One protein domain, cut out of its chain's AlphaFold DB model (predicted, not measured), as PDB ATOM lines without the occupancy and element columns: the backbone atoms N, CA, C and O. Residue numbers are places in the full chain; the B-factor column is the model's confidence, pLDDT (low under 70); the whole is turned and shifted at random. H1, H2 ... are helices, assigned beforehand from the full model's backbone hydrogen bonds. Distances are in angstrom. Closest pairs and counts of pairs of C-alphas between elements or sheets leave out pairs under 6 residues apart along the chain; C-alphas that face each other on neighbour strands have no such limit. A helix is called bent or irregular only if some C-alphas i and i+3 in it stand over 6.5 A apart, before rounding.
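This is residues 348 to 410 of the 410 residues of an uncharacterized protein of Tritrichomonas foetus (UniProt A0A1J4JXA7). H3 and the long helix H4 form a V, meeting at the tight link between them, and H1 runs beside H4 the opposite way. The short helix H2 sits between H1 and H3, touching both, and contacts pass in turn from H1 to H2, H3, H4 and back to H1. The far end of H4, with the last two residues after it, runs out along the longest axis of the domain. The printed part has 63 residues with four named helices, H1, H2, H3 and H4 in chain order, and no named strand; the class is all helix. The whole is compact, with a radius of gyration of the C-alphas of 11.1 A, and the C-alphas span 35 by 24 by 19 A along their three main axes.

H1, residues 349 to 362, comes first, and it touches H4, residues 391 to 408. The closest C-alphas of this pair are those of Ile 355 and Ser 400, 6.3 A apart. The two helices run opposite ways at a steep tilt of 38 degrees. H1 also touches H2, residues 371 to 375, where the closest C-alphas, those of Asn 353 and Asn 374, are 6.6 A apart. Next along the chain, H2 and H3, residues 377 to 388, touch only at the corner by their link, and H3 does so with residues 379 to 383 alone. Their closest C-alphas, those of Ile 373 and Arg 380, are 4.6 A apart. H1 and H3 are close but not clearly touching: their closest C-alphas, those of Gln 349 and Gln 377, are 7.4 A apart. They run the same way at a tilt of 36 degrees, only just steep. H3 and H4 touch only at the corner by their link, and only just, with 3 pairs of C-alphas within 8 A. H3 touches H4 with residues 387 to 388 alone, and H4 touches H3 with residues 393 to 394 alone; the closest C-alphas of the two helices are those of Trp 388 and Arg 394, 5.0 A apart. H3 and H4 run opposite ways at a steep tilt of 46 degrees. H2 and H4 are apart. In H2 and H3 every O i to N i+4 pair is within hydrogen-bond range, while in H1 it is 8 of 10 and in H4 11 of 14.

H1 begins at Gln 349, whose C-alpha is at (237.187, 185.538, 177.977), and reaches Asn 362 after 19.5 A. H1 is irregular: C-alphas 354 and 357 are 7.2 A apart. H2 runs from Arg 371 to Arg 375, five residues. H3 runs from Gln 377, C-alpha at (239.298, 190.774, 173.233), to Trp 388, 15.9 A from first to last C-alpha. H4, the longest helix with 18 residues, runs 26.7 A from Ile 391 to His 408, where the C-alpha is at (240.942, 184.333, 192.594). H4 is neither bent nor irregular, but only just: C-alphas 405 and 408 are 6.3 A apart.

The two C-alphas farthest apart are those of Gln 366 and Ser 410, at 35.4 A, while the first and last printed C-alphas, those of Thr 348 and Ser 410, are 18.3 A apart. The printed part has no cut and ends at residue 410, the chain's last residue. No link is long: the link from H1 to H2, with 8 residues, is short, and the links from H2 to H3, with 1 residue, and from H3 to H4, with 2 residues, are tight. The mean pLDDT of the printed part is 95.6, and the model's confidence is low, under 70, at residues 408 to 410.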
ATOM      1  N   THR A 348     240.077 187.895 181.171       97.62
ATOM      2  CA  THR A 348     240.016 186.763 180.239       97.62
ATOM      3  C   THR A 348     238.616 186.609 179.642       97.62
ATOM      4  O   THR A 348     237.624 187.140 180.150       97.62
ATOM      5  N   GLN A 349     238.495 185.839 178.559       97.31
ATOM      6  CA  GLN A 349     237.187 185.538 177.977       97.31
ATOM      7  C   GLN A 349     236.266 184.795 178.959       97.31
ATOM      8  O   GLN A 349     235.072 185.087 179.025       97.31
ATOM      9  N   VAL A 350     236.802 183.845 179.729       97.06
ATOM     10  CA  VAL A 350     236.031 183.063 180.709       97.06
ATOM     11  C   VAL A 350     235.477 183.965 181.812       97.06
ATOM     12  O   VAL A 350     234.310 183.847 182.181       97.06
ATOM     13  N   GLU A 351     236.278 184.904 182.306       97.69
ATOM     14  CA  GLU A 351     235.841 185.884 183.303       97.69
ATOM     15  C   GLU A 351     234.804 186.849 182.734       97.69
ATOM     16  O   GLU A 351     233.776 187.092 183.365       97.69
ATOM     17  N   PHE A 352     235.011 187.341 181.511       98.25
ATOM     18  CA  PHE A 352     234.044 188.223 180.869       98.25
ATOM     19  C   PHE A 352     232.700 187.522 180.616       98.25
ATOM     20  O   PHE A 352     231.643 188.104 180.859       98.25
ATOM     21  N   ASN A 353     232.716 186.245 180.218       98.00
ATOM     22  CA  ASN A 353     231.509 185.427 180.060       98.00
ATOM     23  C   ASN A 353     230.660 185.379 181.341       98.00
ATOM     24  O   ASN A 353     229.432 185.418 181.258       98.00
ATOM     25  N   LYS A 354     231.298 185.320 182.517       97.88
ATOM     26  CA  LYS A 354     230.604 185.275 183.813       97.88
ATOM     27  C   LYS A 354     229.857 186.583 184.122       97.88
ATOM     28  O   LYS A 354     228.785 186.525 184.717       97.88
ATOM     29  N   ILE A 355     230.368 187.746 183.697       98.19
ATOM     30  CA  ILE A 355     229.671 189.041 183.858       98.19
ATOM     31  C   ILE A 355     228.773 189.422 182.680       98.19
ATOM     32  O   ILE A 355     227.897 190.267 182.839       98.19
ATOM     33  N   TYR A 356     228.934 188.807 181.508       98.19
ATOM     34  CA  TYR A 356     228.251 189.207 180.275       98.19
ATOM     35  C   TYR A 356     226.722 189.320 180.410       98.19
ATOM     36  O   TYR A 356     226.133 190.301 179.956       98.19
ATOM     37  N   LEU A 357     226.068 188.337 181.043       97.75
ATOM     38  CA  LEU A 357     224.610 188.358 181.226       97.75
ATOM     39  C   LEU A 357     224.164 189.487 182.159       97.75
ATOM     40  O   LEU A 357     223.188 190.167 181.853       97.75
ATOM     41  N   ASN A 358     224.906 189.711 183.244       98.06
ATOM     42  CA  ASN A 358     224.646 190.794 184.188       98.06
ATOM     43  C   ASN A 358     224.793 192.160 183.494       98.06
ATOM     44  O   ASN A 358     223.882 192.982 183.546       98.06
ATOM     45  N   LEU A 359     225.877 192.355 182.739       98.19
ATOM     46  CA  LEU A 359     226.104 193.576 181.965       98.19
ATOM     47  C   LEU A 359     224.996 193.824 180.937       98.19
ATOM     48  O   LEU A 359     224.556 194.955 180.760       98.19
ATOM     49  N   LYS A 360     224.505 192.773 180.273       97.88
ATOM     50  CA  LYS A 360     223.416 192.887 179.296       97.88
ATOM     51  C   LYS A 360     222.069 193.269 179.928       97.88
ATOM     52  O   LYS A 360     221.228 193.825 179.232       97.88
ATOM     53  N   GLN A 361     221.858 192.944 181.201       98.06
ATOM     54  CA  GLN A 361     220.637 193.274 181.943       98.06
ATOM     55  C   GLN A 361     220.699 194.666 182.576       98.06
ATOM     56  O   GLN A 361     219.695 195.370 182.580       98.06
ATOM     57  N   ASN A 362     221.865 195.050 183.098       98.06
ATOM     58  CA  ASN A 362     222.028 196.276 183.879       98.06
ATOM     59  C   ASN A 362     222.409 197.500 183.041       98.06
ATOM     60  O   ASN A 362     222.194 198.626 183.480       98.06
ATOM     61  N   LEU A 363     222.971 197.306 181.847       98.00
ATOM     62  CA  LEU A 363     223.282 198.411 180.945       98.00
ATOM     63  C   LEU A 363     222.095 198.711 180.020       98.00
ATOM     64  O   LEU A 363     221.409 197.783 179.578       98.00
ATOM     65  N   PRO A 364     221.884 199.986 179.642       98.19
ATOM     66  CA  PRO A 364     220.909 200.331 178.616       98.19
ATOM     67  C   PRO A 364     221.167 199.547 177.313       98.19
ATOM     68  O   PRO A 364     222.333 199.339 176.956       98.19
ATOM     69  N   PRO A 365     220.127 199.145 176.553       97.94
ATOM     70  CA  PRO A 365     220.278 198.281 175.376       97.94
ATOM     71  C   PRO A 365     221.294 198.771 174.332       97.94
ATOM     72  O   PRO A 365     221.944 197.959 173.678       97.94
ATOM     73  N   GLN A 366     221.465 200.088 174.193       98.00
ATOM     74  CA  GLN A 366     222.414 200.722 173.273       98.00
ATOM     75  C   GLN A 366     223.891 200.612 173.705       98.00
ATOM     76  O   GLN A 366     224.786 200.787 172.875       98.00
ATOM     77  N   PHE A 367     224.145 200.320 174.982       98.44
ATOM     78  CA  PHE A 367     225.480 200.137 175.560       98.44
ATOM     79  C   PHE A 367     225.742 198.697 176.007       98.44
ATOM     80  O   PHE A 367     226.875 198.363 176.348       98.44
ATOM     81  N   ALA A 368     224.727 197.832 175.989       98.06
ATOM     82  CA  ALA A 368     224.873 196.431 176.342       98.06
ATOM     83  C   ALA A 368     225.881 195.715 175.414       98.06
ATOM     84  O   ALA A 368     225.875 195.933 174.195       98.06
ATOM     85  N   PRO A 369     226.740 194.831 175.955       98.38
ATOM     86  CA  PRO A 369     227.722 194.125 175.149       98.38
ATOM     87  C   PRO A 369     227.029 193.178 174.165       98.38
ATOM     88  O   PRO A 369     226.079 192.461 174.490       98.38
ATOM     89  N   SER A 370     227.540 193.148 172.938       97.81
ATOM     90  CA  SER A 370     227.086 192.227 171.901       97.81
ATOM     91  C   SER A 370     227.765 190.861 172.038       97.81
ATOM     92  O   SER A 370     228.762 190.680 172.741       97.81
ATOM     93  N   ARG A 371     227.260 189.872 171.294       96.19
ATOM     94  CA  ARG A 371     227.891 188.548 171.212       96.19
ATOM     95  C   ARG A 371     229.336 188.614 170.697       96.19
ATOM     96  O   ARG A 371     230.147 187.785 171.100       96.19
ATOM     97  N   ASP A 372     229.655 189.572 169.833       96.56
ATOM     98  CA  ASP A 372     230.984 189.691 169.220       96.56
ATOM     99  C   ASP A 372     231.987 190.308 170.198       96.56
ATOM    100  O   ASP A 372     233.116 189.833 170.299       96.56
ATOM    101  N   ILE A 373     231.521 191.259 171.012       97.75
ATOM    102  CA  ILE A 373     232.254 191.836 172.149       97.75
ATOM    103  C   ILE A 373     232.629 190.748 173.164       97.75
ATOM    104  O   ILE A 373     233.734 190.730 173.696       97.75
ATOM    105  N   ASN A 374     231.737 189.785 173.402       97.19
ATOM    106  CA  ASN A 374     232.046 188.660 174.281       97.19
ATOM    107  C   ASN A 374     233.159 187.750 173.713       97.19
ATOM    108  O   ASN A 374     234.001 187.233 174.448       97.19
ATOM    109  N   ARG A 375     233.190 187.570 172.388       95.44
ATOM    110  CA  ARG A 375     234.076 186.617 171.699       95.44
ATOM    111  C   ARG A 375     235.471 187.139 171.386       95.44
ATOM    112  O   ARG A 375     236.364 186.318 171.251       95.44
ATOM    113  N   SER A 376     235.649 188.447 171.230       97.25
ATOM    114  CA  SER A 376     236.916 189.043 170.800       97.25
ATOM    115  C   SER A 376     237.421 190.031 171.840       97.25
ATOM    116  O   SER A 376     236.708 190.967 172.196       97.25
ATOM    117  N   GLN A 377     238.665 189.853 172.291       97.56
ATOM    118  CA  GLN A 377     239.298 190.774 173.233       97.56
ATOM    119  C   GLN A 377     239.417 192.194 172.654       97.56
ATOM    120  O   GLN A 377     239.079 193.152 173.340       97.56
ATOM    121  N   ILE A 378     239.786 192.337 171.378       98.00
ATOM    122  CA  ILE A 378     239.869 193.643 170.702       98.00
ATOM    123  C   ILE A 378     238.511 194.359 170.721       98.00
ATOM    124  O   ILE A 378     238.411 195.490 171.192       98.00
ATOM    125  N   LEU A 379     237.441 193.682 170.282       98.25
ATOM    126  CA  LEU A 379     236.093 194.266 170.297       98.25
ATOM    127  C   LEU A 379     235.615 194.571 171.722       98.25
ATOM    128  O   LEU A 379     234.881 195.536 171.928       98.25
ATOM    129  N   ARG A 380     236.031 193.763 172.705       98.25
ATOM    130  CA  ARG A 380     235.763 194.003 174.124       98.25
ATOM    131  C   ARG A 380     236.371 195.314 174.591       98.25
ATOM    132  O   ARG A 380     235.655 196.103 175.191       98.25
ATOM    133  N   PHE A 381     237.642 195.562 174.296       98.56
ATOM    134  CA  PHE A 381     238.305 196.801 174.699       98.56
ATOM    135  C   PHE A 381     237.779 198.021 173.945       98.56
ATOM    136  O   PHE A 381     237.563 199.048 174.575       98.56
ATOM    137  N   ALA A 382     237.457 197.898 172.656       98.44
ATOM    138  CA  ALA A 382     236.820 198.988 171.912       98.44
ATOM    139  C   ALA A 382     235.438 199.348 172.488       98.44
ATOM    140  O   ALA A 382     235.066 200.515 172.598       98.44
ATOM    141  N   TRP A 383     234.666 198.338 172.900       98.50
ATOM    142  CA  TRP A 383     233.404 198.556 173.602       98.50
ATOM    143  C   TRP A 383     233.609 199.175 174.988       98.50
ATOM    144  O   TRP A 383     232.900 200.121 175.325       98.50
ATOM    145  N   LEU A 384     234.575 198.669 175.764       98.44
ATOM    146  CA  LEU A 384     234.918 199.204 177.082       98.44
ATOM    147  C   LEU A 384     235.331 200.671 176.998       98.44
ATOM    148  O   LEU A 384     234.888 201.455 177.823       98.44
ATOM    149  N   GLU A 385     236.140 201.045 176.010       98.44
ATOM    150  CA  GLU A 385     236.565 202.428 175.797       98.44
ATOM    151  C   GLU A 385     235.363 203.336 175.523       98.44
ATOM    152  O   GLU A 385     235.193 204.350 176.193       98.44
ATOM    153  N   LYS A 386     234.449 202.912 174.641       98.00
ATOM    154  CA  LYS A 386     233.227 203.670 174.337       98.00
ATOM    155  C   LYS A 386     232.366 203.944 175.577       98.00
ATOM    156  O   LYS A 386     231.782 205.018 175.687       98.00
ATOM    157  N   ILE A 387     232.219 202.968 176.471       97.94
ATOM    158  CA  ILE A 387     231.421 203.141 177.696       97.94
ATOM    159  C   ILE A 387     232.199 203.846 178.814       97.94
ATOM    160  O   ILE A 387     231.576 204.327 179.756       97.94
ATOM    161  N   TRP A 388     233.532 203.905 178.732       97.94
ATOM    162  CA  TRP A 388     234.395 204.441 179.789       97.94
ATOM    163  C   TRP A 388     234.201 205.941 180.020       97.94
ATOM    164  O   TRP A 388     234.399 206.437 181.133       97.94
ATOM    165  N   GLU A 389     233.784 206.640 178.967       97.12
ATOM    166  CA  GLU A 389     233.454 208.065 178.983       97.12
ATOM    167  C   GLU A 389     232.181 208.367 179.790       97.12
ATOM    168  O   GLU A 389     231.984 209.485 180.261       97.12
ATOM    169  N   ILE A 390     231.317 207.368 180.000       98.38
ATOM    170  CA  ILE A 390     230.062 207.526 180.737       98.38
ATOM    171  C   ILE A 390     230.270 207.014 182.162       98.38
ATOM    172  O   ILE A 390     230.312 205.806 182.397       98.38
ATOM    173  N   ILE A 391     230.380 207.947 183.112       98.19
ATOM    174  CA  ILE A 391     230.753 207.687 184.515       98.19
ATOM    175  C   ILE A 391     229.918 206.555 185.133       98.19
ATOM    176  O   ILE A 391     230.478 205.592 185.650       98.19
ATOM    177  N   GLU A 392     228.594 206.630 185.009       98.31
ATOM    178  CA  GLU A 392     227.650 205.666 185.590       98.31
ATOM    179  C   GLU A 392     227.845 204.246 185.030       98.31
ATOM    180  O   GLU A 392     227.860 203.260 185.766       98.31
ATOM    181  N   LEU A 393     228.041 204.119 183.712       98.44
ATOM    182  CA  LEU A 393     228.236 202.817 183.066       98.44
ATOM    183  C   LEU A 393     229.615 202.246 183.389       98.44
ATOM    184  O   LEU A 393     229.751 201.041 183.621       98.44
ATOM    185  N   ARG A 394     230.629 203.113 183.432       98.38
ATOM    186  CA  ARG A 394     231.986 202.757 183.838       98.38
ATOM    187  C   ARG A 394     231.993 202.151 185.237       98.38
ATOM    188  O   ARG A 394     232.609 201.106 185.419       98.38
ATOM    189  N   GLU A 395     231.286 202.741 186.198       98.31
ATOM    190  CA  GLU A 395     231.192 202.208 187.563       98.31
ATOM    191  C   GLU A 395     230.568 200.809 187.600       98.31
ATOM    192  O   GLU A 395     231.124 199.898 188.218       98.31
ATOM    193  N   ILE A 396     229.463 200.593 186.877       98.25
ATOM    194  CA  ILE A 396     228.815 199.274 186.774       98.25
ATOM    195  C   ILE A 396     229.801 198.227 186.238       98.25
ATOM    196  O   ILE A 396     229.907 197.121 186.781       98.25
ATOM    197  N   VAL A 397     230.545 198.569 185.184       98.25
ATOM    198  CA  VAL A 397     231.520 197.661 184.573       98.25
ATOM    199  C   VAL A 397     232.727 197.425 185.472       98.25
ATOM    200  O   VAL A 397     233.110 196.270 185.660       98.25
ATOM    201  N   MET A 398     233.295 198.469 186.075       98.25
ATOM    202  CA  MET A 398     234.413 198.345 187.013       98.25
ATOM    203  C   MET A 398     234.049 197.446 188.196       98.25
ATOM    204  O   MET A 398     234.825 196.553 188.543       98.25
ATOM    205  N   ASN A 399     232.855 197.616 188.769       98.12
ATOM    206  CA  ASN A 399     232.361 196.787 189.870       98.12
ATOM    207  C   ASN A 399     232.167 195.329 189.436       98.12
ATOM    208  O   ASN A 399     232.581 194.402 190.138       98.12
ATOM    209  N   SER A 400     231.597 195.119 188.249       97.94
ATOM    210  CA  SER A 400     231.387 193.789 187.667       97.94
ATOM    211  C   SER A 400     232.714 193.053 187.442       97.94
ATOM    212  O   SER A 400     232.862 191.901 187.849       97.94
ATOM    213  N   ILE A 401     233.701 193.729 186.848       97.94
ATOM    214  CA  ILE A 401     235.038 193.175 186.597       97.94
ATOM    215  C   ILE A 401     235.753 192.879 187.919       97.94
ATOM    216  O   ILE A 401     236.232 191.762 188.115       97.94
ATOM    217  N   SER A 402     235.756 193.833 188.853       97.62
ATOM    218  CA  SER A 402     236.406 193.676 190.162       97.62
ATOM    219  C   SER A 402     235.833 192.494 190.944       97.62
ATOM    220  O   SER A 402     236.581 191.709 191.518       97.62
ATOM    221  N   THR A 403     234.512 192.299 190.899       96.81
ATOM    222  CA  THR A 403     233.840 191.176 191.575       96.81
ATOM    223  C   THR A 403     234.336 189.814 191.095       96.81
ATOM    224  O   THR A 403     234.322 188.851 191.861       96.81
ATOM    225  N   ILE A 404     234.741 189.700 189.829       97.19
ATOM    226  CA  ILE A 404     235.221 188.436 189.261       97.19
ATOM    227  C   ILE A 404     236.728 188.285 189.411       97.19
ATOM    228  O   ILE A 404     237.182 187.198 189.760       97.19
ATOM    229  N   MET A 405     237.488 189.351 189.175       95.94
ATOM    230  CA  MET A 405     238.948 189.285 189.186       95.94
ATOM    231  C   MET A 405     239.525 189.199 190.604       95.94
ATOM    232  O   MET A 405     240.521 188.507 190.784       95.94
ATOM    233  N   CYS A 406     238.881 189.791 191.619       93.38
ATOM    234  CA  CYS A 406     239.355 189.721 193.009       93.38
ATOM    235  C   CYS A 406     239.083 188.377 193.708       93.38
ATOM    236  O   CYS A 406     239.642 188.121 194.766       93.38
ATOM    237  N   LYS A 407     238.210 187.515 193.167       83.31
ATOM    238  CA  LYS A 407     237.842 186.237 193.812       83.31
ATOM    239  C   LYS A 407     238.893 185.135 193.669       83.31
ATOM    240  O   LYS A 407     238.708 184.067 194.234       83.31
ATOM    241  N   HIS A 408     239.932 185.354 192.869       62.94
ATOM    242  CA  HIS A 408     240.942 184.333 192.594       62.94
ATOM    243  C   HIS A 408     242.123 184.341 193.576       62.94
ATOM    244  O   HIS A 408     242.903 183.393 193.552       62.94
ATOM    245  N   ASP A 409     242.213 185.345 194.454       57.47
ATOM    246  CA  ASP A 409     243.332 185.508 195.398       57.47
ATOM    247  C   ASP A 409     242.981 185.111 196.847       57.47
ATOM    248  O   ASP A 409     243.809 185.238 197.749       57.47
ATOM    249  N   SER A 410     241.752 184.639 197.072       51.78
ATOM    250  CA  SER A 410     241.211 184.198 198.366       51.78
ATOM    251  C   SER A 410     240.787 182.744 198.298       51.78
ATOM    252  O   SER A 410     241.152 181.982 199.219       51.78
TER     253      SER A 410